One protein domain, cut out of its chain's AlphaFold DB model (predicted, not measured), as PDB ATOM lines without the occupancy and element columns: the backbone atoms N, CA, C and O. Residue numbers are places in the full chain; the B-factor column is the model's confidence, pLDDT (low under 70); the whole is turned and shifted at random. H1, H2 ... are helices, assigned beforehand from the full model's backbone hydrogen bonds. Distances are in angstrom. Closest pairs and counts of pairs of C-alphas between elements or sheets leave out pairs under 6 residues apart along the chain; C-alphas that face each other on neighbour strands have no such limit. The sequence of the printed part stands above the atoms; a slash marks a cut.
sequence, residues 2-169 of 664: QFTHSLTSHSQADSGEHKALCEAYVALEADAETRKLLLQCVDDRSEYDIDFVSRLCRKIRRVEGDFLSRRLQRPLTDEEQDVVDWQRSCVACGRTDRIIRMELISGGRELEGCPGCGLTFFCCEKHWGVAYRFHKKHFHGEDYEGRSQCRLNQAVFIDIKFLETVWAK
ATOM      1  N   GLN A   2     -37.160  39.325  17.364       36.09
ATOM      2  CA  GLN A   2     -36.885  38.318  18.408       36.09
ATOM      3  C   GLN A   2     -35.813  38.769  19.405       36.09
ATOM      4  O   GLN A   2     -36.054  38.666  20.585       36.09
ATOM      5  N   PHE A   3     -34.707  39.403  18.994       36.25
ATOM      6  CA  PHE A   3     -33.712  39.910  19.961       36.25
ATOM      7  C   PHE A   3     -34.247  41.011  20.900       36.25
ATOM      8  O   PHE A   3     -34.045  40.958  22.109       36.25
ATOM      9  N   THR A   4     -34.971  42.005  20.367       33.56
ATOM     10  CA  THR A   4     -35.586  43.063  21.185       33.56
ATOM     11  C   THR A   4     -36.776  42.554  21.988       33.56
ATOM     12  O   THR A   4     -36.910  42.956  23.132       33.56
ATOM     13  N   HIS A   5     -37.578  41.637  21.441       37.75
ATOM     14  CA  HIS A   5     -38.708  41.002  22.118       37.75
ATOM     15  C   HIS A   5     -38.264  39.933  23.125       37.75
ATOM     16  O   HIS A   5     -38.950  39.749  24.111       37.75
ATOM     17  N   SER A   6     -37.128  39.258  22.935       39.19
ATOM     18  CA  SER A   6     -36.495  38.319  23.879       39.19
ATOM     19  C   SER A   6     -35.883  39.096  25.043       39.19
ATOM     20  O   SER A   6     -36.162  38.788  26.191       39.19
ATOM     21  N   LEU A   7     -35.184  40.209  24.785       33.84
ATOM     22  CA  LEU A   7     -34.710  41.091  25.859       33.84
ATOM     23  C   LEU A   7     -35.857  41.781  26.615       33.84
ATOM     24  O   LEU A   7     -35.808  41.848  27.842       33.84
ATOM     25  N   THR A   8     -36.899  42.277  25.932       36.47
ATOM     26  CA  THR A   8     -38.046  42.890  26.623       36.47
ATOM     27  C   THR A   8     -38.944  41.856  27.294       36.47
ATOM     28  O   THR A   8     -39.378  42.110  28.414       36.47
ATOM     29  N   SER A   9     -39.175  40.685  26.692       39.69
ATOM     30  CA  SER A   9     -39.912  39.593  27.342       39.69
ATOM     31  C   SER A   9     -39.139  39.028  28.522       39.69
ATOM     32  O   SER A   9     -39.744  38.893  29.566       39.69
ATOM     33  N   HIS A  10     -37.820  38.840  28.465       44.28
ATOM     34  CA  HIS A  10     -37.038  38.457  29.647       44.28
ATOM     35  C   HIS A  10     -36.969  39.559  30.715       44.28
ATOM     36  O   HIS A  10     -36.815  39.249  31.892       44.28
ATOM     37  N   SER A  11     -37.112  40.837  30.344       42.19
ATOM     38  CA  SER A  11     -37.247  41.923  31.327       42.19
ATOM     39  C   SER A  11     -38.639  41.998  31.975       42.19
ATOM     40  O   SER A  11     -38.781  42.621  33.027       42.19
ATOM     41  N   GLN A  12     -39.662  41.389  31.358       44.84
ATOM     42  CA  GLN A  12     -41.068  41.443  31.794       44.84
ATOM     43  C   GLN A  12     -41.638  40.088  32.259       44.84
ATOM     44  O   GLN A  12     -42.649  40.072  32.958       44.84
ATOM     45  N   ALA A  13     -41.009  38.968  31.901       46.16
ATOM     46  CA  ALA A  13     -41.404  37.600  32.219       46.16
ATOM     47  C   ALA A  13     -40.525  37.020  33.332       46.16
ATOM     48  O   ALA A  13     -39.348  37.348  33.461       46.16
ATOM     49  N   ASP A  14     -41.176  36.195  34.147       55.19
ATOM     50  CA  ASP A  14     -40.737  35.521  35.366       55.19
ATOM     51  C   ASP A  14     -39.316  35.842  35.873       55.19
ATOM     52  O   ASP A  14     -38.303  35.293  35.429       55.19
ATOM     53  N   SER A  15     -39.245  36.721  36.879       60.84
ATOM     54  CA  SER A  15     -37.987  37.160  37.505       60.84
ATOM     55  C   SER A  15     -37.085  36.007  37.974       60.84
ATOM     56  O   SER A  15     -35.881  36.209  38.129       60.84
ATOM     57  N   GLY A  16     -37.644  34.809  38.195       71.88
ATOM     58  CA  GLY A  16     -36.895  33.608  38.560       71.88
ATOM     59  C   GLY A  16     -36.097  33.001  37.403       71.88
ATOM     60  O   GLY A  16     -34.905  32.734  37.564       71.88
ATOM     61  N   GLU A  17     -36.716  32.814  36.238       78.06
ATOM     62  CA  GLU A  17     -36.076  32.180  35.075       78.06
ATOM     63  C   GLU A  17     -35.000  33.083  34.472       78.06
ATOM     64  O   GLU A  17     -33.862  32.654  34.265       78.06
ATOM     65  N   HIS A  18     -35.308  34.375  34.310       81.62
ATOM     66  CA  HIS A  18     -34.329  35.361  33.854       81.62
ATOM     67  C   HIS A  18     -33.110  35.432  34.787       81.62
ATOM     68  O   HIS A  18     -31.963  35.483  34.331       81.62
ATOM     69  N   LYS A  19     -33.342  35.390  36.107       89.00
ATOM     70  CA  LYS A  19     -32.269  35.392  37.106       89.00
ATOM     71  C   LYS A  19     -31.393  34.145  36.993       89.00
ATOM     72  O   LYS A  19     -30.172  34.282  37.016       89.00
ATOM     73  N   ALA A  20     -31.985  32.962  36.828       92.38
ATOM     74  CA  ALA A  20     -31.234  31.719  36.657       92.38
ATOM     75  C   ALA A  20     -30.337  31.761  35.408       92.38
ATOM     76  O   ALA A  20     -29.162  31.396  35.482       92.38
ATOM     77  N   LEU A  21     -30.850  32.273  34.284       92.69
ATOM     78  CA  LEU A  21     -30.063  32.459  33.062       92.69
ATOM     79  C   LEU A  21     -28.913  33.461  33.269       92.69
ATOM     80  O   LEU A  21     -27.779  33.199  32.864       92.69
ATOM     81  N   CYS A  22     -29.166  34.588  33.942       92.12
ATOM     82  CA  CYS A  22     -28.129  35.571  34.271       92.12
ATOM     83  C   CYS A  22     -27.024  34.972  35.154       92.12
ATOM     84  O   CYS A  22     -25.840  35.144  34.866       92.12
ATOM     85  N   GLU A  23     -27.394  34.232  36.201       94.62
ATOM     86  CA  GLU A  23     -26.445  33.522  37.063       94.62
ATOM     87  C   GLU A  23     -25.641  32.470  36.285       94.62
ATOM     88  O   GLU A  23     -24.441  32.306  36.521       94.62
ATOM     89  N   ALA A  24     -26.271  31.785  35.323       96.06
ATOM     90  CA  ALA A  24     -25.591  30.843  34.445       96.06
ATOM     91  C   ALA A  24     -24.558  31.538  33.543       96.06
ATOM     92  O   ALA A  24     -23.449  31.024  33.396       96.06
ATOM     93  N   TYR A  25     -24.862  32.724  33.009       94.56
ATOM     94  CA  TYR A  25     -23.902  33.515  32.237       94.56
ATOM     95  C   TYR A  25     -22.733  34.037  33.073       94.56
ATOM     96  O   TYR A  25     -21.590  33.983  32.621       94.56
ATOM     97  N   VAL A  26     -22.988  34.496  34.301       93.56
ATOM     98  CA  VAL A  26     -21.914  34.893  35.228       93.56
ATOM     99  C   VAL A  26     -21.004  33.699  35.528       93.56
ATOM    100  O   VAL A  26     -19.780  33.829  35.507       93.56
ATOM    101  N   ALA A  27     -21.584  32.514  35.748       95.56
ATOM    102  CA  ALA A  27     -20.816  31.288  35.946       95.56
ATOM    103  C   ALA A  27     -20.010  30.893  34.697       95.56
ATOM    104  O   ALA A  27     -18.868  30.464  34.829       95.56
ATOM    105  N   LEU A  28     -20.572  31.077  33.498       94.88
ATOM    106  CA  LEU A  28     -19.901  30.823  32.221       94.88
ATOM    107  C   LEU A  28     -18.661  31.710  32.042       94.88
ATOM    108  O   LEU A  28     -17.622  31.228  31.602       94.88
ATOM    109  N   GLU A  29     -18.745  32.994  32.407       91.38
ATOM    110  CA  GLU A  29     -17.609  33.928  32.350       91.38
ATOM    111  C   GLU A  29     -16.506  33.590  33.372       91.38
ATOM    112  O   GLU A  29     -15.323  33.832  33.111       91.38
ATOM    113  N   ALA A  30     -16.881  32.999  34.510       92.19
ATOM    114  CA  ALA A  30     -15.959  32.584  35.565       92.19
ATOM    115  C   ALA A  30     -15.347  31.182  35.353       92.19
ATOM    116  O   ALA A  30     -14.316  30.874  35.957       92.19
ATOM    117  N   ASP A  31     -15.953  30.331  34.520       95.12
ATOM    118  CA  ASP A  31     -15.504  28.954  34.302       95.12
ATOM    119  C   ASP A  31     -14.217  28.895  33.463       95.12
ATOM    120  O   ASP A  31     -14.193  29.233  32.278       95.12
ATOM    121  N   ALA A  32     -13.122  28.443  34.080       94.19
ATOM    122  CA  ALA A  32     -11.793  28.472  33.472       94.19
ATOM    123  C   ALA A  32     -11.669  27.574  32.226       94.19
ATOM    124  O   ALA A  32     -11.016  27.965  31.255       94.19
ATOM    125  N   GLU A  33     -12.298  26.395  32.232       94.69
ATOM    126  CA  GLU A  33     -12.228  25.446  31.114       94.69
ATOM    127  C   GLU A  33     -13.048  25.931  29.914       94.69
ATOM    128  O   GLU A  33     -12.552  25.942  28.785       94.69
ATOM    129  N   THR A  34     -14.270  26.413  30.148       93.44
ATOM    130  CA  THR A  34     -15.122  26.986  29.097       93.44
ATOM    131  C   THR A  34     -14.496  28.249  28.528       93.44
ATOM    132  O   THR A  34     -14.411  28.390  27.309       93.44
ATOM    133  N   ARG A  35     -13.955  29.128  29.381       92.31
ATOM    134  CA  ARG A  35     -13.195  30.303  28.939       92.31
ATOM    135  C   ARG A  35     -12.025  29.903  28.046       92.31
ATOM    136  O   ARG A  35     -11.871  30.461  26.965       92.31
ATOM    137  N   LYS A  36     -11.222  28.915  28.445       92.94
ATOM    138  CA  LYS A  36     -10.117  28.405  27.623       92.94
ATOM    139  C   LYS A  36     -10.613  27.881  26.272       92.94
ATOM    140  O   LYS A  36     -10.005  28.198  25.253       92.94
ATOM    141  N   LEU A  37     -11.709  27.124  26.248       93.56
ATOM    142  CA  LEU A  37     -12.287  26.582  25.017       93.56
ATOM    143  C   LEU A  37     -12.794  27.686  24.074       93.56
ATOM    144  O   LEU A  37     -12.522  27.639  22.875       93.56
ATOM    145  N   LEU A  38     -13.488  28.694  24.605       92.12
ATOM    146  CA  LEU A  38     -13.983  29.838  23.834       92.12
ATOM    147  C   LEU A  38     -12.832  30.687  23.281       92.12
ATOM    148  O   LEU A  38     -12.839  31.042  22.102       92.12
ATOM    149  N   LEU A  39     -11.803  30.941  24.093       89.50
ATOM    150  CA  LEU A  39     -10.614  31.688  23.674       89.50
ATOM    151  C   LEU A  39      -9.778  30.939  22.628       89.50
ATOM    152  O   LEU A  39      -9.160  31.570  21.781       89.50
ATOM    153  N   GLN A  40      -9.789  29.605  22.635       88.88
ATOM    154  CA  GLN A  40      -9.172  28.794  21.576       88.88
ATOM    155  C   GLN A  40      -9.943  28.829  20.255       88.88
ATOM    156  O   GLN A  40      -9.403  28.432  19.223       88.88
ATOM    157  N   CYS A  41     -11.217  29.223  20.279       84.44
ATOM    158  CA  CYS A  41     -12.009  29.331  19.064       84.44
ATOM    159  C   CYS A  41     -11.691  30.633  18.317       84.44
ATOM    160  O   CYS A  41     -11.684  30.627  17.092       84.44
ATOM    161  N   VAL A  42     -11.412  31.726  19.027       83.25
ATOM    162  CA  VAL A  42     -11.157  33.028  18.396       83.25
ATOM    163  C   VAL A  42      -9.726  33.163  17.888       83.25
ATOM    164  O   VAL A  42      -8.783  32.626  18.462       83.25
ATOM    165  N   ASP A  43      -9.577  33.907  16.795       71.81
ATOM    166  CA  ASP A  43      -8.297  34.155  16.139       71.81
ATOM    167  C   ASP A  43      -8.056  35.667  15.985       71.81
ATOM    168  O   ASP A  43      -8.981  36.441  15.731       71.81
ATOM    169  N   ASP A  44      -6.810  36.109  16.160       72.81
ATOM    170  CA  ASP A  44      -6.369  37.490  15.886       72.81
ATOM    171  C   ASP A  44      -6.010  37.714  14.410       72.81
ATOM    172  O   ASP A  44      -5.725  38.841  13.961       72.81
ATOM    173  N   ARG A  45      -5.987  36.630  13.630       73.62
ATOM    174  CA  ARG A  45      -5.914  36.699  12.182       73.62
ATOM    175  C   ARG A  45      -7.203  37.328  11.677       73.62
ATOM    176  O   ARG A  45      -8.307  36.870  11.939       73.62
ATOM    177  N   SER A  46      -7.036  38.412  10.929       65.69
ATOM    178  CA  SER A  46      -8.129  39.000  10.176       65.69
ATOM    179  C   SER A  46      -8.422  38.072   9.003       65.69
ATOM    180  O   SER A  46      -7.699  38.103   8.002       65.69
ATOM    181  N   GLU A  47      -9.411  37.202   9.162       67.62
ATOM    182  CA  GLU A  47      -9.796  36.268   8.117       67.62
ATOM    183  C   GLU A  47     -10.646  36.962   7.051       67.62
ATOM    184  O   GLU A  47     -11.498  37.801   7.343       67.62
ATOM    185  N   TYR A  48     -10.385  36.623   5.788       74.44
ATOM    186  CA  TYR A  48     -11.149  37.123   4.641       74.44
ATOM    187  C   TYR A  48     -12.327  36.203   4.275       74.44
ATOM    188  O   TYR A  48     -13.079  36.525   3.356       74.44
ATOM    189  N   ASP A  49     -12.475  35.069   4.965       88.06
ATOM    190  CA  ASP A  49     -13.488  34.050   4.699       88.06
ATOM    191  C   ASP A  49     -14.680  34.202   5.662       88.06
ATOM    192  O   ASP A  49     -14.633  33.810   6.829       88.06
ATOM    193  N   ILE A  50     -15.769  34.784   5.160       87.00
ATOM    194  CA  ILE A  50     -17.032  34.971   5.893       87.00
ATOM    195  C   ILE A  50     -17.634  33.635   6.336       87.00
ATOM    196  O   ILE A  50     -18.221  33.554   7.421       87.00
ATOM    197  N   ASP A  51     -17.489  32.584   5.530       88.44
ATOM    198  CA  ASP A  51     -18.050  31.275   5.846       88.44
ATOM    199  C   ASP A  51     -17.266  30.635   6.988       88.44
ATOM    200  O   ASP A  51     -17.849  29.992   7.866       88.44
ATOM    201  N   PHE A  52     -15.947  30.852   7.025       90.12
ATOM    202  CA  PHE A  52     -15.133  30.484   8.180       90.12
ATOM    203  C   PHE A  52     -15.576  31.220   9.441       90.12
ATOM    204  O   PHE A  52     -15.835  30.569  10.455       90.12
ATOM    205  N   VAL A  53     -15.727  32.546   9.382       91.62
ATOM    206  CA  VAL A  53     -16.163  33.328  10.550       91.62
ATOM    207  C   VAL A  53     -17.548  32.870  11.025       91.62
ATOM    208  O   VAL A  53     -17.765  32.712  12.224       91.62
ATOM    209  N   SER A  54     -18.468  32.554  10.114       91.44
ATOM    210  CA  SER A  54     -19.797  32.030  10.461       91.44
ATOM    211  C   SER A  54     -19.737  30.621  11.074       91.44
ATOM    212  O   SER A  54     -20.461  30.312  12.020       91.44
ATOM    213  N   ARG A  55     -18.838  29.741  10.602       91.31
ATOM    214  CA  ARG A  55     -18.559  28.449  11.270       91.31
ATOM    215  C   ARG A  55     -18.020  28.655  12.684       91.31
ATOM    216  O   ARG A  55     -18.405  27.924  13.598       91.31
ATOM    217  N   LEU A  56     -17.153  29.645  12.863       92.00
ATOM    218  CA  LEU A  56     -16.595  29.991  14.160       92.00
ATOM    219  C   LEU A  56     -17.675  30.506  15.123       92.00
ATOM    220  O   LEU A  56     -17.780  29.992  16.236       92.00
ATOM    221  N   CYS A  57     -18.526  31.436  14.687       93.25
ATOM    222  CA  CYS A  57     -19.660  31.923  15.477       93.25
ATOM    223  C   CYS A  57     -20.568  30.771  15.934       93.25
ATOM    224  O   CYS A  57     -20.863  30.664  17.124       93.25
ATOM    225  N   ARG A  58     -20.925  29.845  15.032       93.25
ATOM    226  CA  ARG A  58     -21.701  28.637  15.377       93.25
ATOM    227  C   ARG A  58     -21.016  27.774  16.434       93.25
ATOM    228  O   ARG A  58     -21.669  27.296  17.357       93.25
ATOM    229  N   LYS A  59     -19.700  27.570  16.319       94.19
ATOM    230  CA  LYS A  59     -18.929  26.797  17.303       94.19
ATOM    231  C   LYS A  59     -18.930  27.475  18.674       94.19
ATOM    232  O   LYS A  59     -19.155  26.795  19.671       94.19
ATOM    233  N   ILE A  60     -18.709  28.790  18.715       94.25
ATOM    234  CA  ILE A  60     -18.758  29.595  19.943       94.25
ATOM    235  C   ILE A  60     -20.124  29.437  20.617       94.25
ATOM    236  O   ILE A  60     -20.177  29.103  21.797       94.25
ATOM    237  N   ARG A  61     -21.226  29.583  19.868       94.31
ATOM    238  CA  ARG A  61     -22.579  29.445  20.431       94.31
ATOM    239  C   ARG A  61     -22.898  28.073  20.938       94.31
ATOM    240  O   ARG A  61     -23.485  27.968  22.001       94.31
ATOM    241  N   ARG A  62     -22.488  27.031  20.216       95.12
ATOM    242  CA  ARG A  62     -22.682  25.662  20.686       95.12
ATOM    243  C   ARG A  62     -22.009  25.457  22.042       95.12
ATOM    244  O   ARG A  62     -22.641  24.955  22.956       95.12
ATOM    245  N   VAL A  63     -20.764  25.915  22.192       95.88
ATOM    246  CA  VAL A  63     -20.044  25.830  23.472       95.88
ATOM    247  C   VAL A  63     -20.767  26.606  24.578       95.88
ATOM    248  O   VAL A  63     -20.890  26.097  25.692       95.88
ATOM    249  N   GLU A  64     -21.254  27.814  24.282       95.56
ATOM    250  CA  GLU A  64     -22.020  28.612  25.244       95.56
ATOM    251  C   GLU A  64     -23.346  27.934  25.623       95.56
ATOM    252  O   GLU A  64     -23.607  27.735  26.807       95.56
ATOM    253  N   GLY A  65     -24.145  27.519  24.640       95.94
ATOM    254  CA  GLY A  65     -25.420  26.829  24.835       95.94
ATOM    255  C   GLY A  65     -25.265  25.542  25.642       95.94
ATOM    256  O   GLY A  65     -25.935  25.379  26.660       95.94
ATOM    257  N   ASP A  66     -24.299  24.688  25.287       96.81
ATOM    258  CA  ASP A  66     -24.005  23.438  26.002       96.81
ATOM    259  C   ASP A  66     -23.606  23.685  27.466       96.81
ATOM    260  O   ASP A  66     -23.887  22.875  28.358       96.81
ATOM    261  N   PHE A  67     -22.903  24.784  27.751       97.50
ATOM    262  CA  PHE A  67     -22.602  25.171  29.125       97.50
ATOM    263  C   PHE A  67     -23.865  25.621  29.862       97.50
ATOM    264  O   PHE A  67     -24.122  25.145  30.971       97.50
ATOM    265  N   LEU A  68     -24.657  26.508  29.258       97.06
ATOM    266  CA  LEU A  68     -25.861  27.055  29.880       97.06
ATOM    267  C   LEU A  68     -26.890  25.960  30.166       97.06
ATOM    268  O   LEU A  68     -27.369  25.881  31.293       97.06
ATOM    269  N   SER A  69     -27.153  25.053  29.220       97.00
ATOM    270  CA  SER A  69     -28.066  23.923  29.438       97.00
ATOM    271  C   SER A  69     -27.609  23.028  30.591       97.00
ATOM    272  O   SER A  69     -28.403  22.649  31.452       97.00
ATOM    273  N   ARG A  70     -26.304  22.726  30.674       97.25
ATOM    274  CA  ARG A  70     -25.749  21.952  31.800       97.25
ATOM    275  C   ARG A  70     -25.888  22.694  33.124       97.25
ATOM    276  O   ARG A  70     -26.186  22.071  34.141       97.25
ATOM    277  N   ARG A  71     -25.676  24.011  33.123       97.19
ATOM    278  CA  ARG A  71     -25.765  24.839  34.329       97.19
ATOM    279  C   ARG A  71     -27.204  24.974  34.830       97.19
ATOM    280  O   ARG A  71     -27.408  24.914  36.039       97.19
ATOM    281  N   LEU A  72     -28.163  25.109  33.916       96.19
ATOM    282  CA  LEU A  72     -29.600  25.176  34.196       96.19
ATOM    283  C   LEU A  72     -30.227  23.797  34.455       96.19
ATOM    284  O   LEU A  72     -31.342  23.729  34.961       96.19
ATOM    285  N   GLN A  73     -29.516  22.708  34.143       96.81
ATOM    286  CA  GLN A  73     -29.983  21.318  34.265       96.81
ATOM    287  C   GLN A  73     -31.228  21.008  33.419       96.81
ATOM    288  O   GLN A  73     -32.013  20.120  33.745       96.81
ATOM    289  N   ARG A  74     -31.391  21.731  32.311       95.94
ATOM    290  CA  ARG A  74     -32.441  21.526  31.312       95.94
ATOM    291  C   ARG A  74     -31.986  22.067  29.953       95.94
ATOM    292  O   ARG A  74     -31.066  22.887  29.918       95.94
ATOM    293  N   PRO A  75     -32.610  21.646  28.843       95.06
ATOM    294  CA  PRO A  75     -32.467  22.348  27.572       95.06
ATOM    295  C   PRO A  75     -32.825  23.835  27.716       95.06
ATOM    296  O   PRO A  75     -33.634  24.203  28.579       95.06
ATOM    297  N   LEU A  76     -32.206  24.678  26.888       92.56
ATOM    298  CA  LEU A  76     -32.609  26.079  26.762       92.56
ATOM    299  C   LEU A  76     -34.008  26.148  26.147       92.56
ATOM    300  O   LEU A  76     -34.341  25.319  25.301       92.56
ATOM    301  N   THR A  77     -34.820  27.110  26.587       90.25
ATOM    302  CA  THR A  77     -36.044  27.449  25.847       90.25
ATOM    303  C   THR A  77     -35.672  28.138  24.533       90.25
ATOM    304  O   THR A  77     -34.541  28.606  24.377       90.25
ATOM    305  N   ASP A  78     -36.615  28.236  23.596       84.81
ATOM    306  CA  ASP A  78     -36.381  28.906  22.312       84.81
ATOM    307  C   ASP A  78     -35.948  30.369  22.513       84.81
ATOM    308  O   ASP A  78     -35.026  30.850  21.855       84.81
ATOM    309  N   GLU A  79     -36.536  31.069  23.488       86.00
ATOM    310  CA  GLU A  79     -36.183  32.455  23.810       86.00
ATOM    311  C   GLU A  79     -34.776  32.582  24.403       86.00
ATOM    312  O   GLU A  79     -34.056  33.531  24.081       86.00
ATOM    313  N   GLU A  80     -34.363  31.637  25.252       91.75
ATOM    314  CA  GLU A  80     -33.017  31.611  25.830       91.75
ATOM    315  C   GLU A  80     -31.962  31.247  24.780       91.75
ATOM    316  O   GLU A  80     -30.862  31.809  24.778       91.75
ATOM    317  N   GLN A  81     -32.300  30.326  23.876       92.75
ATOM    318  CA  GLN A  81     -31.471  29.950  22.736       92.75
ATOM    319  C   GLN A  81     -31.294  31.141  21.781       92.75
ATOM    320  O   GLN A  81     -30.166  31.439  21.387       92.75
ATOM    321  N   ASP A  82     -32.356  31.912  21.524       89.62
ATOM    322  CA  ASP A  82     -32.301  33.173  20.774       89.62
ATOM    323  C   ASP A  82     -31.320  34.179  21.407       89.62
ATOM    324  O   ASP A  82     -30.572  34.855  20.693       89.62
ATOM    325  N   VAL A  83     -31.261  34.278  22.745       90.50
ATOM    326  CA  VAL A  83     -30.269  35.131  23.431       90.50
ATOM    327  C   VAL A  83     -28.844  34.663  23.140       90.50
ATOM    328  O   VAL A  83     -27.950  35.502  23.017       90.50
ATOM    329  N   VAL A  84     -28.605  33.353  23.036       92.88
ATOM    330  CA  VAL A  84     -27.286  32.802  22.697       92.88
ATOM    331  C   VAL A  84     -26.943  33.104  21.239       92.88
ATOM    332  O   VAL A  84     -25.887  33.683  20.964       92.88
ATOM    333  N   ASP A  85     -27.841  32.756  20.323       91.81
ATOM    334  CA  ASP A  85     -27.605  32.763  18.881       91.81
ATOM    335  C   ASP A  85     -27.545  34.170  18.273       91.81
ATOM    336  O   ASP A  85     -26.768  34.421  17.343       91.81
ATOM    337  N   TRP A  86     -28.276  35.132  18.849       90.19
ATOM    338  CA  TRP A  86     -28.302  36.525  18.383       90.19
ATOM    339  C   TRP A  86     -27.299  37.461  19.033       90.19
ATOM    340  O   TRP A  86     -27.334  38.679  18.827       90.19
ATOM    341  N   GLN A  87     -26.355  36.924  19.794       91.00
ATOM    342  CA  GLN A  87     -25.262  37.732  20.305       91.00
ATOM    343  C   GLN A  87     -24.467  38.384  19.165       91.00
ATOM    344  O   GLN A  87     -24.026  37.737  18.208       91.00
ATOM    345  N   ARG A  88     -24.186  39.678  19.342       92.75
ATOM    346  CA  ARG A  88     -23.304  40.448  18.463       92.75
ATOM    347  C   ARG A  88     -21.933  39.781  18.382       92.75
ATOM    348  O   ARG A  88     -21.378  39.357  19.399       92.75
ATOM    349  N   SER A  89     -21.382  39.706  17.177       93.62
ATOM    350  CA  SER A  89     -20.050  39.160  16.928       93.62
ATOM    351  C   SER A  89     -19.269  40.040  15.959       93.62
ATOM    352  O   SER A  89     -19.830  40.672  15.061       93.62
ATOM    353  N   CYS A  90     -17.952  40.092  16.144       93.44
ATOM    354  CA  CYS A  90     -17.056  40.726  15.202       93.44
ATOM    355  C   CYS A  90     -17.090  39.949  13.890       93.44
ATOM    356  O   CYS A  90     -16.664  38.799  13.813       93.44
ATOM    357  N   VAL A  91     -17.498  40.634  12.834       92.69
ATOM    358  CA  VAL A  91     -17.697  40.072  11.496       92.69
ATOM    359  C   VAL A  91     -16.400  39.559  10.831       92.69
ATOM    360  O   VAL A  91     -16.459  38.933   9.781       92.69
ATOM    361  N   ALA A  92     -15.229  39.813  11.429       92.25
ATOM    362  CA  ALA A  92     -13.921  39.366  10.936       92.25
ATOM    363  C   ALA A  92     -13.258  38.259  11.781       92.25
ATOM    364  O   ALA A  92     -12.328  37.624  11.301       92.25
ATOM    365  N   CYS A  93     -13.678  38.051  13.038       91.75
ATOM    366  CA  CYS A  93     -13.026  37.085  13.943       91.75
ATOM    367  C   CYS A  93     -13.982  36.328  14.879       91.75
ATOM    368  O   CYS A  93     -13.534  35.574  15.737       91.75
ATOM    369  N   GLY A  94     -15.293  36.564  14.788       92.00
ATOM    370  CA  GLY A  94     -16.318  35.888  15.587       92.00
ATOM    371  C   GLY A  94     -16.398  36.300  17.064       92.00
ATOM    372  O   GLY A  94     -17.342  35.901  17.743       92.00
ATOM    373  N   ARG A  95     -15.466  37.122  17.574       93.00
ATOM    374  CA  ARG A  95     -15.483  37.598  18.972       93.00
ATOM    375  C   ARG A  95     -16.788  38.284  19.335       93.00
ATOM    376  O   ARG A  95     -17.224  39.184  18.627       93.00
ATOM    377  N   THR A  96     -17.342  37.934  20.484       93.31
ATOM    378  CA  THR A  96     -18.469  38.642  21.094       93.31
ATOM    379  C   THR A  96     -18.028  39.626  22.154       93.31
ATOM    380  O   THR A  96     -16.912  39.525  22.660       93.31
ATOM    381  N   ASP A  97     -18.940  40.502  22.577       91.25
ATOM    382  CA  ASP A  97     -18.739  41.322  23.778       91.25
ATOM    383  C   ASP A  97     -18.358  40.458  24.992       91.25
ATOM    384  O   ASP A  97     -17.499  40.837  25.784       91.25
ATOM    385  N   ARG A  98     -18.946  39.257  25.114       90.88
ATOM    386  CA  ARG A  98     -18.625  38.317  26.194       90.88
ATOM    387  C   ARG A  98     -17.194  37.799  26.111       90.88
ATOM    388  O   ARG A  98     -16.483  37.832  27.109       90.88
ATOM    389  N   ILE A  99     -16.758  37.352  24.935       92.31
ATOM    390  CA  ILE A  99     -15.381  36.881  24.755       92.31
ATOM    391  C   ILE A  99     -14.392  38.018  25.027       92.31
ATOM    392  O   ILE A  99     -13.398  37.801  25.713       92.31
ATOM    393  N   ILE A 100     -14.690  39.243  24.588       90.81
ATOM    394  CA  ILE A 100     -13.823  40.397  24.855       90.81
ATOM    395  C   ILE A 100     -13.730  40.686  26.365       90.81
ATOM    396  O   ILE A 100     -12.638  40.947  26.874       90.81
ATOM    397  N   ARG A 101     -14.836  40.570  27.118       88.38
ATOM    398  CA  ARG A 101     -14.807  40.649  28.592       88.38
ATOM    399  C   ARG A 101     -13.972  39.533  29.219       88.38
ATOM    400  O   ARG A 101     -13.220  39.788  30.152       88.38
ATOM    401  N   MET A 102     -14.060  38.311  28.695       89.31
ATOM    402  CA  MET A 102     -13.214  37.204  29.143       89.31
ATOM    403  C   MET A 102     -11.732  37.424  28.812       89.31
ATOM    404  O   MET A 102     -10.880  36.884  29.508       89.31
ATOM    405  N   GLU A 103     -11.375  38.167  27.768       86.81
ATOM    406  CA  GLU A 103      -9.974  38.480  27.444       86.81
ATOM    407  C   GLU A 103      -9.402  39.556  28.383       86.81
ATOM    408  O   GLU A 103      -8.254  39.461  28.826       86.81
ATOM    409  N   LEU A 104     -10.206  40.567  28.725       76.00
ATOM    410  CA  LEU A 104      -9.765  41.763  29.441       76.00
ATOM    411  C   LEU A 104     -10.119  41.690  30.934       76.00
ATOM    412  O   LEU A 104     -11.240  41.971  31.340       76.00
ATOM    413  N   ILE A 105      -9.124  41.391  31.779       55.81
ATOM    414  CA  ILE A 105      -9.274  41.328  33.249       55.81
ATOM    415  C   ILE A 105      -9.675  42.699  33.853       55.81
ATOM    416  O   ILE A 105     -10.168  42.755  34.980       55.81
ATOM    417  N   SER A 106      -9.512  43.822  33.134       43.53
ATOM    418  CA  SER A 106      -9.961  45.162  33.565       43.53
ATOM    419  C   SER A 106     -10.095  46.131  32.371       43.53
ATOM    420  O   SER A 106      -9.101  46.394  31.699       43.53
ATOM    421  N   GLY A 107     -11.290  46.692  32.124       55.34
ATOM    422  CA  GLY A 107     -11.507  47.808  31.174       55.34
ATOM    423  C   GLY A 107     -11.894  47.427  29.736       55.34
ATOM    424  O   GLY A 107     -11.275  47.904  28.788       55.34
ATOM    425  N   GLY A 108     -12.896  46.555  29.577       59.66
ATOM    426  CA  GLY A 108     -13.307  45.962  28.300       59.66
ATOM    427  C   GLY A 108     -13.598  46.962  27.173       59.66
ATOM    428  O   GLY A 108     -14.363  47.902  27.362       59.66
ATOM    429  N   ARG A 109     -13.031  46.728  25.980       77.94
ATOM    430  CA  ARG A 109     -13.579  47.297  24.736       77.94
ATOM    431  C   ARG A 109     -14.894  46.588  24.422       77.94
ATOM    432  O   ARG A 109     -14.985  45.379  24.601       77.94
ATOM    433  N   GLU A 110     -15.884  47.315  23.932       88.19
ATOM    434  CA  GLU A 110     -17.096  46.716  23.369       88.19
ATOM    435  C   GLU A 110     -16.964  46.595  21.852       88.19
ATOM    436  O   GLU A 110     -16.113  47.238  21.229       88.19
ATOM    437  N   LEU A 111     -17.800  45.755  21.247       93.38
ATOM    438  CA  LEU A 111     -17.943  45.735  19.803       93.38
ATOM    439  C   LEU A 111     -18.493  47.073  19.300       93.38
ATOM    440  O   LEU A 111     -19.553  47.536  19.717       93.38
ATOM    441  N   GLU A 112     -17.809  47.644  18.318       94.75
ATOM    442  CA  GLU A 112     -18.251  48.839  17.617       94.75
ATOM    443  C   GLU A 112     -19.158  48.453  16.445       94.75
ATOM    444  O   GLU A 112     -18.925  47.467  15.740       94.75
ATOM    445  N   GLY A 113     -20.227  49.223  16.243       94.88
ATOM    446  CA  GLY A 113     -21.158  49.040  15.133       94.88
ATOM    447  C   GLY A 113     -20.734  49.821  13.890       94.88
ATOM    448  O   GLY A 113     -20.169  50.908  13.974       94.88
ATOM    449  N   CYS A 114     -21.067  49.307  12.706       95.31
ATOM    450  CA  CYS A 114     -20.884  50.019  11.448       95.31
ATOM    451  C   CYS A 114     -21.579  51.394  11.512       95.31
ATOM    452  O   CYS A 114     -22.801  51.428  11.688       95.31
ATOM    453  N   PRO A 115     -20.877  52.512  11.235       91.69
ATOM    454  CA  PRO A 115     -21.469  53.853  11.297       91.69
ATOM    455  C   PRO A 115     -22.659  54.066  10.352       91.69
ATOM    456  O   PRO A 115     -23.466  54.965  10.549       91.69
ATOM    457  N   GLY A 116     -22.759  53.261   9.288       93.00
ATOM    458  CA  GLY A 116     -23.820  53.386   8.293       93.00
ATOM    459  C   GLY A 116     -25.101  52.628   8.634       93.00
ATOM    460  O   GLY A 116     -26.181  53.106   8.296       93.00
ATOM    461  N   CYS A 117     -25.002  51.434   9.222       93.50
ATOM    462  CA  CYS A 117     -26.165  50.566   9.440       93.50
ATOM    463  C   CYS A 117     -26.379  50.143  10.894       93.50
ATOM    464  O   CYS A 117     -27.432  49.596  11.190       93.50
ATOM    465  N   GLY A 118     -25.393  50.311  11.779       92.56
ATOM    466  CA  GLY A 118     -25.470  49.945  13.199       92.56
ATOM    467  C   GLY A 118     -25.579  48.444  13.514       92.56
ATOM    468  O   GLY A 118     -25.449  48.075  14.672       92.56
ATOM    469  N   LEU A 119     -25.803  47.581  12.515       91.75
ATOM    470  CA  LEU A 119     -26.062  46.138  12.694       91.75
ATOM    471  C   LEU A 119     -24.921  45.201  12.251       91.75
ATOM    472  O   LEU A 119     -25.085  43.988  12.258       91.75
ATOM    473  N   THR A 120     -23.773  45.735  11.839       93.81
ATOM    474  CA  THR A 120     -22.558  44.934  11.595       93.81
ATOM    475  C   THR A 120     -21.506  45.370  12.589       93.81
ATOM    476  O   THR A 120     -21.281  46.570  12.714       93.81
ATOM    477  N   PHE A 121     -20.861  44.423  13.265       94.44
ATOM    478  CA  PHE A 121     -20.011  44.719  14.413       94.44
ATOM    479  C   PHE A 121     -18.549  44.334  14.179       94.44
ATOM    480  O   PHE A 121     -18.241  43.384  13.453       94.44
ATOM    481  N   PHE A 122     -17.631  45.064  14.806       93.94
ATOM    482  CA  PHE A 122     -16.193  44.810  14.767       93.94
ATOM    483  C   PHE A 122     -15.537  45.149  16.111       93.94
ATOM    484  O   PHE A 122     -16.025  45.997  16.843       93.94
ATOM    485  N   CYS A 123     -14.435  44.479  16.458       92.56
ATOM    486  CA  CYS A 123     -13.761  44.685  17.751       92.56
ATOM    487  C   CYS A 123     -12.534  45.614  17.683       92.56
ATOM    488  O   CYS A 123     -11.959  45.954  18.715       92.56
ATOM    489  N   CYS A 124     -12.075  45.976  16.479       90.88
ATOM    490  CA  CYS A 124     -10.991  46.936  16.266       90.88
ATOM    491  C   CYS A 124     -10.944  47.426  14.808       90.88
ATOM    492  O   CYS A 124     -11.425  46.747  13.897       90.88
ATOM    493  N   GLU A 125     -10.271  48.555  14.573       91.69
ATOM    494  CA  GLU A 125     -10.093  49.157  13.240       91.69
ATOM    495  C   GLU A 125      -9.450  48.216  12.212       91.69
ATOM    496  O   GLU A 125      -9.842  48.185  11.047       91.69
ATOM    497  N   LYS A 126      -8.496  47.375  12.635       91.75
ATOM    498  CA  LYS A 126      -7.888  46.367  11.751       91.75
ATOM    499  C   LYS A 126      -8.948  45.403  11.207       91.75
ATOM    500  O   LYS A 126      -8.956  45.098  10.016       91.75
ATOM    501  N   HIS A 127      -9.842  44.928  12.076       92.62
ATOM    502  CA  HIS A 127     -10.936  44.041  11.689       92.62
ATOM    503  C   HIS A 127     -11.983  44.774  10.860       92.62
ATOM    504  O   HIS A 127     -12.476  44.203   9.890       92.62
ATOM    505  N   TRP A 128     -12.258  46.045  11.159       92.88
ATOM    506  CA  TRP A 128     -13.137  46.853  10.324       92.88
ATOM    507  C   TRP A 128     -12.590  47.057   8.912       92.88
ATOM    508  O   TRP A 128     -13.328  46.891   7.948       92.88
ATOM    509  N   GLY A 129     -11.293  47.330   8.755       91.62
ATOM    510  CA  GLY A 129     -10.669  47.495   7.440       91.62
ATOM    511  C   GLY A 129     -10.810  46.262   6.538       91.62
ATOM    512  O   GLY A 129     -10.966  46.397   5.320       91.62
ATOM    513  N   VAL A 130     -10.805  45.062   7.126       87.94
ATOM    514  CA  VAL A 130     -11.100  43.807   6.415       87.94
ATOM    515  C   VAL A 130     -12.600  43.653   6.175       87.94
ATOM    516  O   VAL A 130     -13.019  43.405   5.042       87.94
ATOM    517  N   ALA A 131     -13.403  43.895   7.208       88.81
ATOM    518  CA  ALA A 131     -14.850  43.758   7.177       88.81
ATOM    519  C   ALA A 131     -15.552  44.655   6.156       88.81
ATOM    520  O   ALA A 131     -16.452  44.243   5.423       88.81
ATOM    521  N   TYR A 132     -15.111  45.906   6.092       91.88
ATOM    522  CA  TYR A 132     -15.706  46.963   5.294       91.88
ATOM    523  C   TYR A 132     -15.836  46.572   3.822       91.88
ATOM    524  O   TYR A 132     -16.844  46.874   3.181       91.88
ATOM    525  N   ARG A 133     -14.827  45.867   3.291       87.81
ATOM    526  CA  ARG A 133     -14.771  45.486   1.877       87.81
ATOM    527  C   ARG A 133     -15.935  44.589   1.488       87.81
ATOM    528  O   ARG A 133     -16.568  44.856   0.473       87.81
ATOM    529  N   PHE A 134     -16.244  43.568   2.284       87.00
ATOM    530  CA  PHE A 134     -17.381  42.698   1.990       87.00
ATOM    531  C   PHE A 134     -18.703  43.319   2.431       87.00
ATOM    532  O   PHE A 134     -19.699  43.194   1.730       87.00
ATOM    533  N   HIS A 135     -18.700  44.074   3.529       92.25
ATOM    534  CA  HIS A 135     -19.896  44.733   4.037       92.25
ATOM    535  C   HIS A 135     -20.501  45.721   3.018       92.25
ATOM    536  O   HIS A 135     -21.721  45.906   2.939       92.25
ATOM    537  N   LYS A 136     -19.638  46.358   2.214       92.44
ATOM    538  CA  LYS A 136     -20.007  47.241   1.097       92.44
ATOM    539  C   LYS A 136     -20.108  46.529  -0.251       92.44
ATOM    540  O   LYS A 136     -20.643  47.119  -1.192       92.44
ATOM    541  N   LYS A 137     -19.617  45.294  -0.363       89.31
ATOM    542  CA  LYS A 137     -19.746  44.499  -1.583       89.31
ATOM    543  C   LYS A 137     -21.219  44.153  -1.796       89.31
ATOM    544  O   LYS A 137     -21.948  43.878  -0.847       89.31
ATOM    545  N   HIS A 138     -21.654  44.219  -3.047       87.88
ATOM    546  CA  HIS A 138     -22.999  43.819  -3.446       87.88
ATOM    547  C   HIS A 138     -23.052  42.285  -3.490       87.88
ATOM    548  O   HIS A 138     -22.092  41.661  -3.955       87.88
ATOM    549  N   PHE A 139     -24.136  41.685  -2.990       82.25
ATOM    550  CA  PHE A 139     -24.378  40.255  -3.184       82.25
ATOM    551  C   PHE A 139     -24.455  39.951  -4.691       82.25
ATOM    552  O   PHE A 139     -24.858  40.800  -5.488       82.25
ATOM    553  N   HIS A 140     -23.986  38.773  -5.095       72.25
ATOM    554  CA  HIS A 140     -24.015  38.348  -6.495       72.25
ATOM    555  C   HIS A 140     -25.310  37.578  -6.793       72.25
ATOM    556  O   HIS A 140     -25.842  36.911  -5.915       72.25
ATOM    557  N   GLY A 141     -25.773  37.621  -8.045       69.06
ATOM    558  CA  GLY A 141     -26.936  36.850  -8.500       69.06
ATOM    559  C   GLY A 141     -28.284  37.441  -8.078       69.06
ATOM    560  O   GLY A 141     -28.417  38.651  -7.889       69.06
ATOM    561  N   GLU A 142     -29.295  36.578  -7.965       60.78
ATOM    562  CA  GLU A 142     -30.649  36.945  -7.513       60.78
ATOM    563  C   GLU A 142     -30.745  37.127  -5.987       60.78
ATOM    564  O   GLU A 142     -31.752  37.630  -5.462       60.78
ATOM    565  N   ASP A 143     -29.674  36.770  -5.276       64.50
ATOM    566  CA  ASP A 143     -29.579  36.865  -3.828       64.50
ATOM    567  C   ASP A 143     -29.684  38.335  -3.400       64.50
ATOM    568  O   ASP A 143     -28.902  39.209  -3.787       64.50
ATOM    569  N   TYR A 144     -30.729  38.620  -2.621       76.06
ATOM    570  CA  TYR A 144     -31.022  39.930  -2.037       76.06
ATOM    571  C   TYR A 144     -31.042  41.112  -3.026       76.06
ATOM    572  O   TYR A 144     -30.764  42.253  -2.642       76.06
ATOM    573  N   GLU A 145     -31.408  40.856  -4.288       76.94
ATOM    574  CA  GLU A 145     -31.511  41.871  -5.351       76.94
ATOM    575  C   GLU A 145     -30.203  42.649  -5.578       76.94
ATOM    576  O   GLU A 145     -30.220  43.853  -5.856       76.94
ATOM    577  N   GLY A 146     -29.060  41.988  -5.378       81.44
ATOM    578  CA  GLY A 146     -27.749  42.595  -5.551       81.44
ATOM    579  C   GLY A 146     -27.450  43.728  -4.573       81.44
ATOM    580  O   GLY A 146     -26.594  44.553  -4.855       81.44
ATOM    581  N   ARG A 147     -28.139  43.844  -3.433       88.00
ATOM    582  CA  ARG A 147     -27.833  44.884  -2.431       88.00
ATOM    583  C   ARG A 147     -26.541  44.545  -1.683       88.00
ATOM    584  O   ARG A 147     -26.128  43.398  -1.636       88.00
ATOM    585  N   SER A 148     -25.880  45.530  -1.076       92.56
ATOM    586  CA  SER A 148     -24.788  45.256  -0.119       92.56
ATOM    587  C   SER A 148     -25.333  44.883   1.260       92.56
ATOM    588  O   SER A 148     -26.400  45.387   1.627       92.56
ATOM    589  N   GLN A 149     -24.559  44.158   2.070       92.81
ATOM    590  CA  GLN A 149     -24.895  43.874   3.474       92.81
ATOM    591  C   GLN A 149     -25.283  45.147   4.257       92.81
ATOM    592  O   GLN A 149     -26.299  45.177   4.944       92.81
ATOM    593  N   CYS A 150     -24.544  46.249   4.078       94.69
ATOM    594  CA  CYS A 150     -24.854  47.542   4.703       94.69
ATOM    595  C   CYS A 150     -26.280  48.029   4.397       94.69
ATOM    596  O   CYS A 150     -26.995  48.490   5.283       94.69
ATOM    597  N   ARG A 151     -26.710  47.905   3.136       92.81
ATOM    598  CA  ARG A 151     -28.035  48.347   2.671       92.81
ATOM    599  C   ARG A 151     -29.155  47.453   3.185       92.81
ATOM    600  O   ARG A 151     -30.223  47.969   3.501       92.81
ATOM    601  N   LEU A 152     -28.916  46.147   3.273       91.75
ATOM    602  CA  LEU A 152     -29.867  45.216   3.878       91.75
ATOM    603  C   LEU A 152     -30.025  45.513   5.366       91.75
ATOM    604  O   LEU A 152     -31.143  45.730   5.817       91.75
ATOM    605  N   ASN A 153     -28.921  45.673   6.092       93.62
ATOM    606  CA  ASN A 153     -28.947  46.054   7.503       93.62
ATOM    607  C   ASN A 153     -29.645  47.398   7.751       93.62
ATOM    608  O   ASN A 153     -30.396  47.523   8.709       93.62
ATOM    609  N   GLN A 154     -29.462  48.393   6.879       92.19
ATOM    610  CA  GLN A 154     -30.227  49.643   6.965       92.19
ATOM    611  C   GLN A 154     -31.735  49.404   6.823       92.19
ATOM    612  O   GLN A 154     -32.510  49.974   7.585       92.19
ATOM    613  N   ALA A 155     -32.158  48.560   5.875       88.81
ATOM    614  CA  ALA A 155     -33.568  48.220   5.707       88.81
ATOM    615  C   ALA A 155     -34.121  47.489   6.941       88.81
ATOM    616  O   ALA A 155     -35.151  47.899   7.460       88.81
ATOM    617  N   VAL A 156     -33.389  46.496   7.460       90.12
ATOM    618  CA  VAL A 156     -33.740  45.770   8.692       90.12
ATOM    619  C   VAL A 156     -33.876  46.726   9.876       90.12
ATOM    620  O   VAL A 156     -34.849  46.655  10.618       90.12
ATOM    621  N   PHE A 157     -32.927  47.647  10.053       88.94
ATOM    622  CA  PHE A 157     -32.969  48.619  11.142       88.94
ATOM    623  C   PHE A 157     -34.195  49.535  11.052       88.94
ATOM    624  O   PHE A 157     -34.874  49.751  12.054       88.94
ATOM    625  N   ILE A 158     -34.502  50.043   9.852       87.38
ATOM    626  CA  ILE A 158     -35.694  50.867   9.609       87.38
ATOM    627  C   ILE A 158     -36.963  50.067   9.912       87.38
ATOM    628  O   ILE A 158     -37.858  50.586  10.575       87.38
ATOM    629  N   ASP A 159     -37.027  48.813   9.466       85.19
ATOM    630  CA  ASP A 159     -38.182  47.945   9.682       85.19
ATOM    631  C   ASP A 159     -38.385  47.669  11.183       85.19
ATOM    632  O   ASP A 159     -39.487  47.845  11.697       85.19
ATOM    633  N   ILE A 160     -37.316  47.363  11.930       83.06
ATOM    634  CA  ILE A 160     -37.369  47.205  13.393       83.06
ATOM    635  C   ILE A 160     -37.866  48.490  14.064       83.06
ATOM    636  O   ILE A 160     -38.774  48.430  14.890       83.06
ATOM    637  N   LYS A 161     -37.315  49.656  13.702       84.00
ATOM    638  CA  LYS A 161     -37.707  50.942  14.299       84.00
ATOM    639  C   LYS A 161     -39.158  51.301  14.012       84.00
ATOM    640  O   LYS A 161     -39.848  51.823  14.890       84.00
ATOM    641  N   PHE A 162     -39.622  51.015  12.801       81.25
ATOM    642  CA  PHE A 162     -41.014  51.207  12.429       81.25
ATOM    643  C   PHE A 162     -41.926  50.330  13.285       81.25
ATOM    644  O   PHE A 162     -42.857  50.839  13.906       81.25
ATOM    645  N   LEU A 163     -41.618  49.038  13.375       78.25
ATOM    646  CA  LEU A 163     -42.416  48.079  14.131       78.25
ATOM    647  C   LEU A 163     -42.434  48.410  15.629       78.25
ATOM    648  O   LEU A 163     -43.503  48.407  16.231       78.25
ATOM    649  N   GLU A 164     -41.297  48.797  16.214       78.62
ATOM    650  CA  GLU A 164     -41.226  49.307  17.591       78.62
ATOM    651  C   GLU A 164     -42.136  50.526  17.783       78.62
ATOM    652  O   GLU A 164     -42.902  50.581  18.738       78.62
ATOM    653  N   THR A 165     -42.107  51.485  16.857       76.19
ATOM    654  CA  THR A 165     -42.892  52.724  16.978       76.19
ATOM    655  C   THR A 165     -44.395  52.482  16.828       76.19
ATOM    656  O   THR A 165     -45.193  53.076  17.554       76.19
ATOM    657  N   VAL A 166     -44.791  51.625  15.884       68.12
ATOM    658  CA  VAL A 166     -46.200  51.326  15.595       68.12
ATOM    659  C   VAL A 166     -46.799  50.398  16.650       68.12
ATOM    660  O   VAL A 166     -47.951  50.585  17.039       68.12
ATOM    661  N   TRP A 167     -46.039  49.422  17.147       63.28
ATOM    662  CA  TRP A 167     -46.550  48.437  18.101       63.28
ATOM    663  C   TRP A 167     -46.412  48.857  19.564       63.28
ATOM    664  O   TRP A 167     -47.291  48.514  20.353       63.28
ATOM    665  N   ALA A 168     -45.412  49.664  19.937       57.88
ATOM    666  CA  ALA A 168     -45.293  50.174  21.309       57.88
ATOM    667  C   ALA A 168     -46.422  51.146  21.702       57.88
ATOM    668  O   ALA A 168     -46.636  51.384  22.887       57.88
ATOM    669  N   LYS A 169     -47.164  51.700  20.731       56.62
ATOM    670  CA  LYS A 169     -48.252  52.662  20.977       56.62
ATOM    671  C   LYS A 169     -49.652  52.047  21.103       56.62
ATOM    672  O   LYS A 169     -50.613  52.798  21.150       56.62
TER     673      LYS A 169
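This is residues 2 to 169 of the 664 residues of an uncharacterized protein of Moniliophthora roreri (UniProt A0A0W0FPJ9). Look first for the long helix H4: H3 folds back beside it as a hairpin, H2 and H5 cross it toward its far part, H1 crosses H5, and H6 crosses H3, making a helical lobe of crossed helices. After H6 a long loop, residues 104 to 124, leads to a second, more loosely joined lobe, where H7 and the long H9 meet at their ends as a corner, with little H8 in the link between them. The printed part has 168 residues, with nine named helices, H1 to H9 in chain order, and no named strand; the class is all helix. The whole is compact, with a radius of gyration of the C-alphas of 17.2 A and spans of 45 by 45 by 31 A.

Find C-alpha 50 at (-17.032, 34.971, 5.893); from there H4, residues 50 to 72, runs 32.5 A to C-alpha 72 at (-29.600, 25.176, 34.196). Before it come H1, residues 2 to 12, H2, residues 15 to 30 and 22.6 A long, and H3, residues 32 to 41. After it look for H5, residues 78 to 85, H6, residues 97 to 103, H7, residues 125 to 135, and H8, residues 143 to 146. H9, residues 149 to 167, runs 26.5 A and ends with C-alpha 167 at (-46.550, 48.437, 18.101).

Start at Ile 60 of H4, whose C-alpha is 6.2 A from that of Leu 38; here H3 and H4 touch as a helical hairpin, at a shallow tilt of 15 degrees, opposite ways. Residues 64 to 72 of H4 touch H2 at a steep tilt of 63 degrees, with the C-alphas of Ala 24 and Leu 68 closest at 5.9 A. Residues 61 to 65 of H4 touch H5, the closest C-alphas being Arg 61 and Val 84, 6.2 A apart. H1 touches H5 at a steep tilt of 59 degrees, closest at the C-alphas of Ser 6 and Glu 79, 5.9 A. H6 touches H3, closest at the C-alphas of Arg 35 and Met 102, 6.9 A. H7 and H9 only just touch, only at their ends, with 3 pairs of C-alphas within 8 A; those of His 135 and Gln 149 are closest at 5.1 A. H8 touches no helix, and H9 is apart from H4. Every O i to N i+4 pair is within hydrogen-bond range in H1 to H6 and H9; H7 has 5 of 7, and H8 is too short for such a pair.

The C-alphas farthest apart are those of Gly 16 and Gly 141, 48.2 A. The printed part has no cut; the links H5 to H6 and H6 to H7 are long. Mean pLDDT of the printed part is 83.7, with residues 2 to 15, 46 to 47, 105 to 108, 141 to 143 and 166 to 169 under 70.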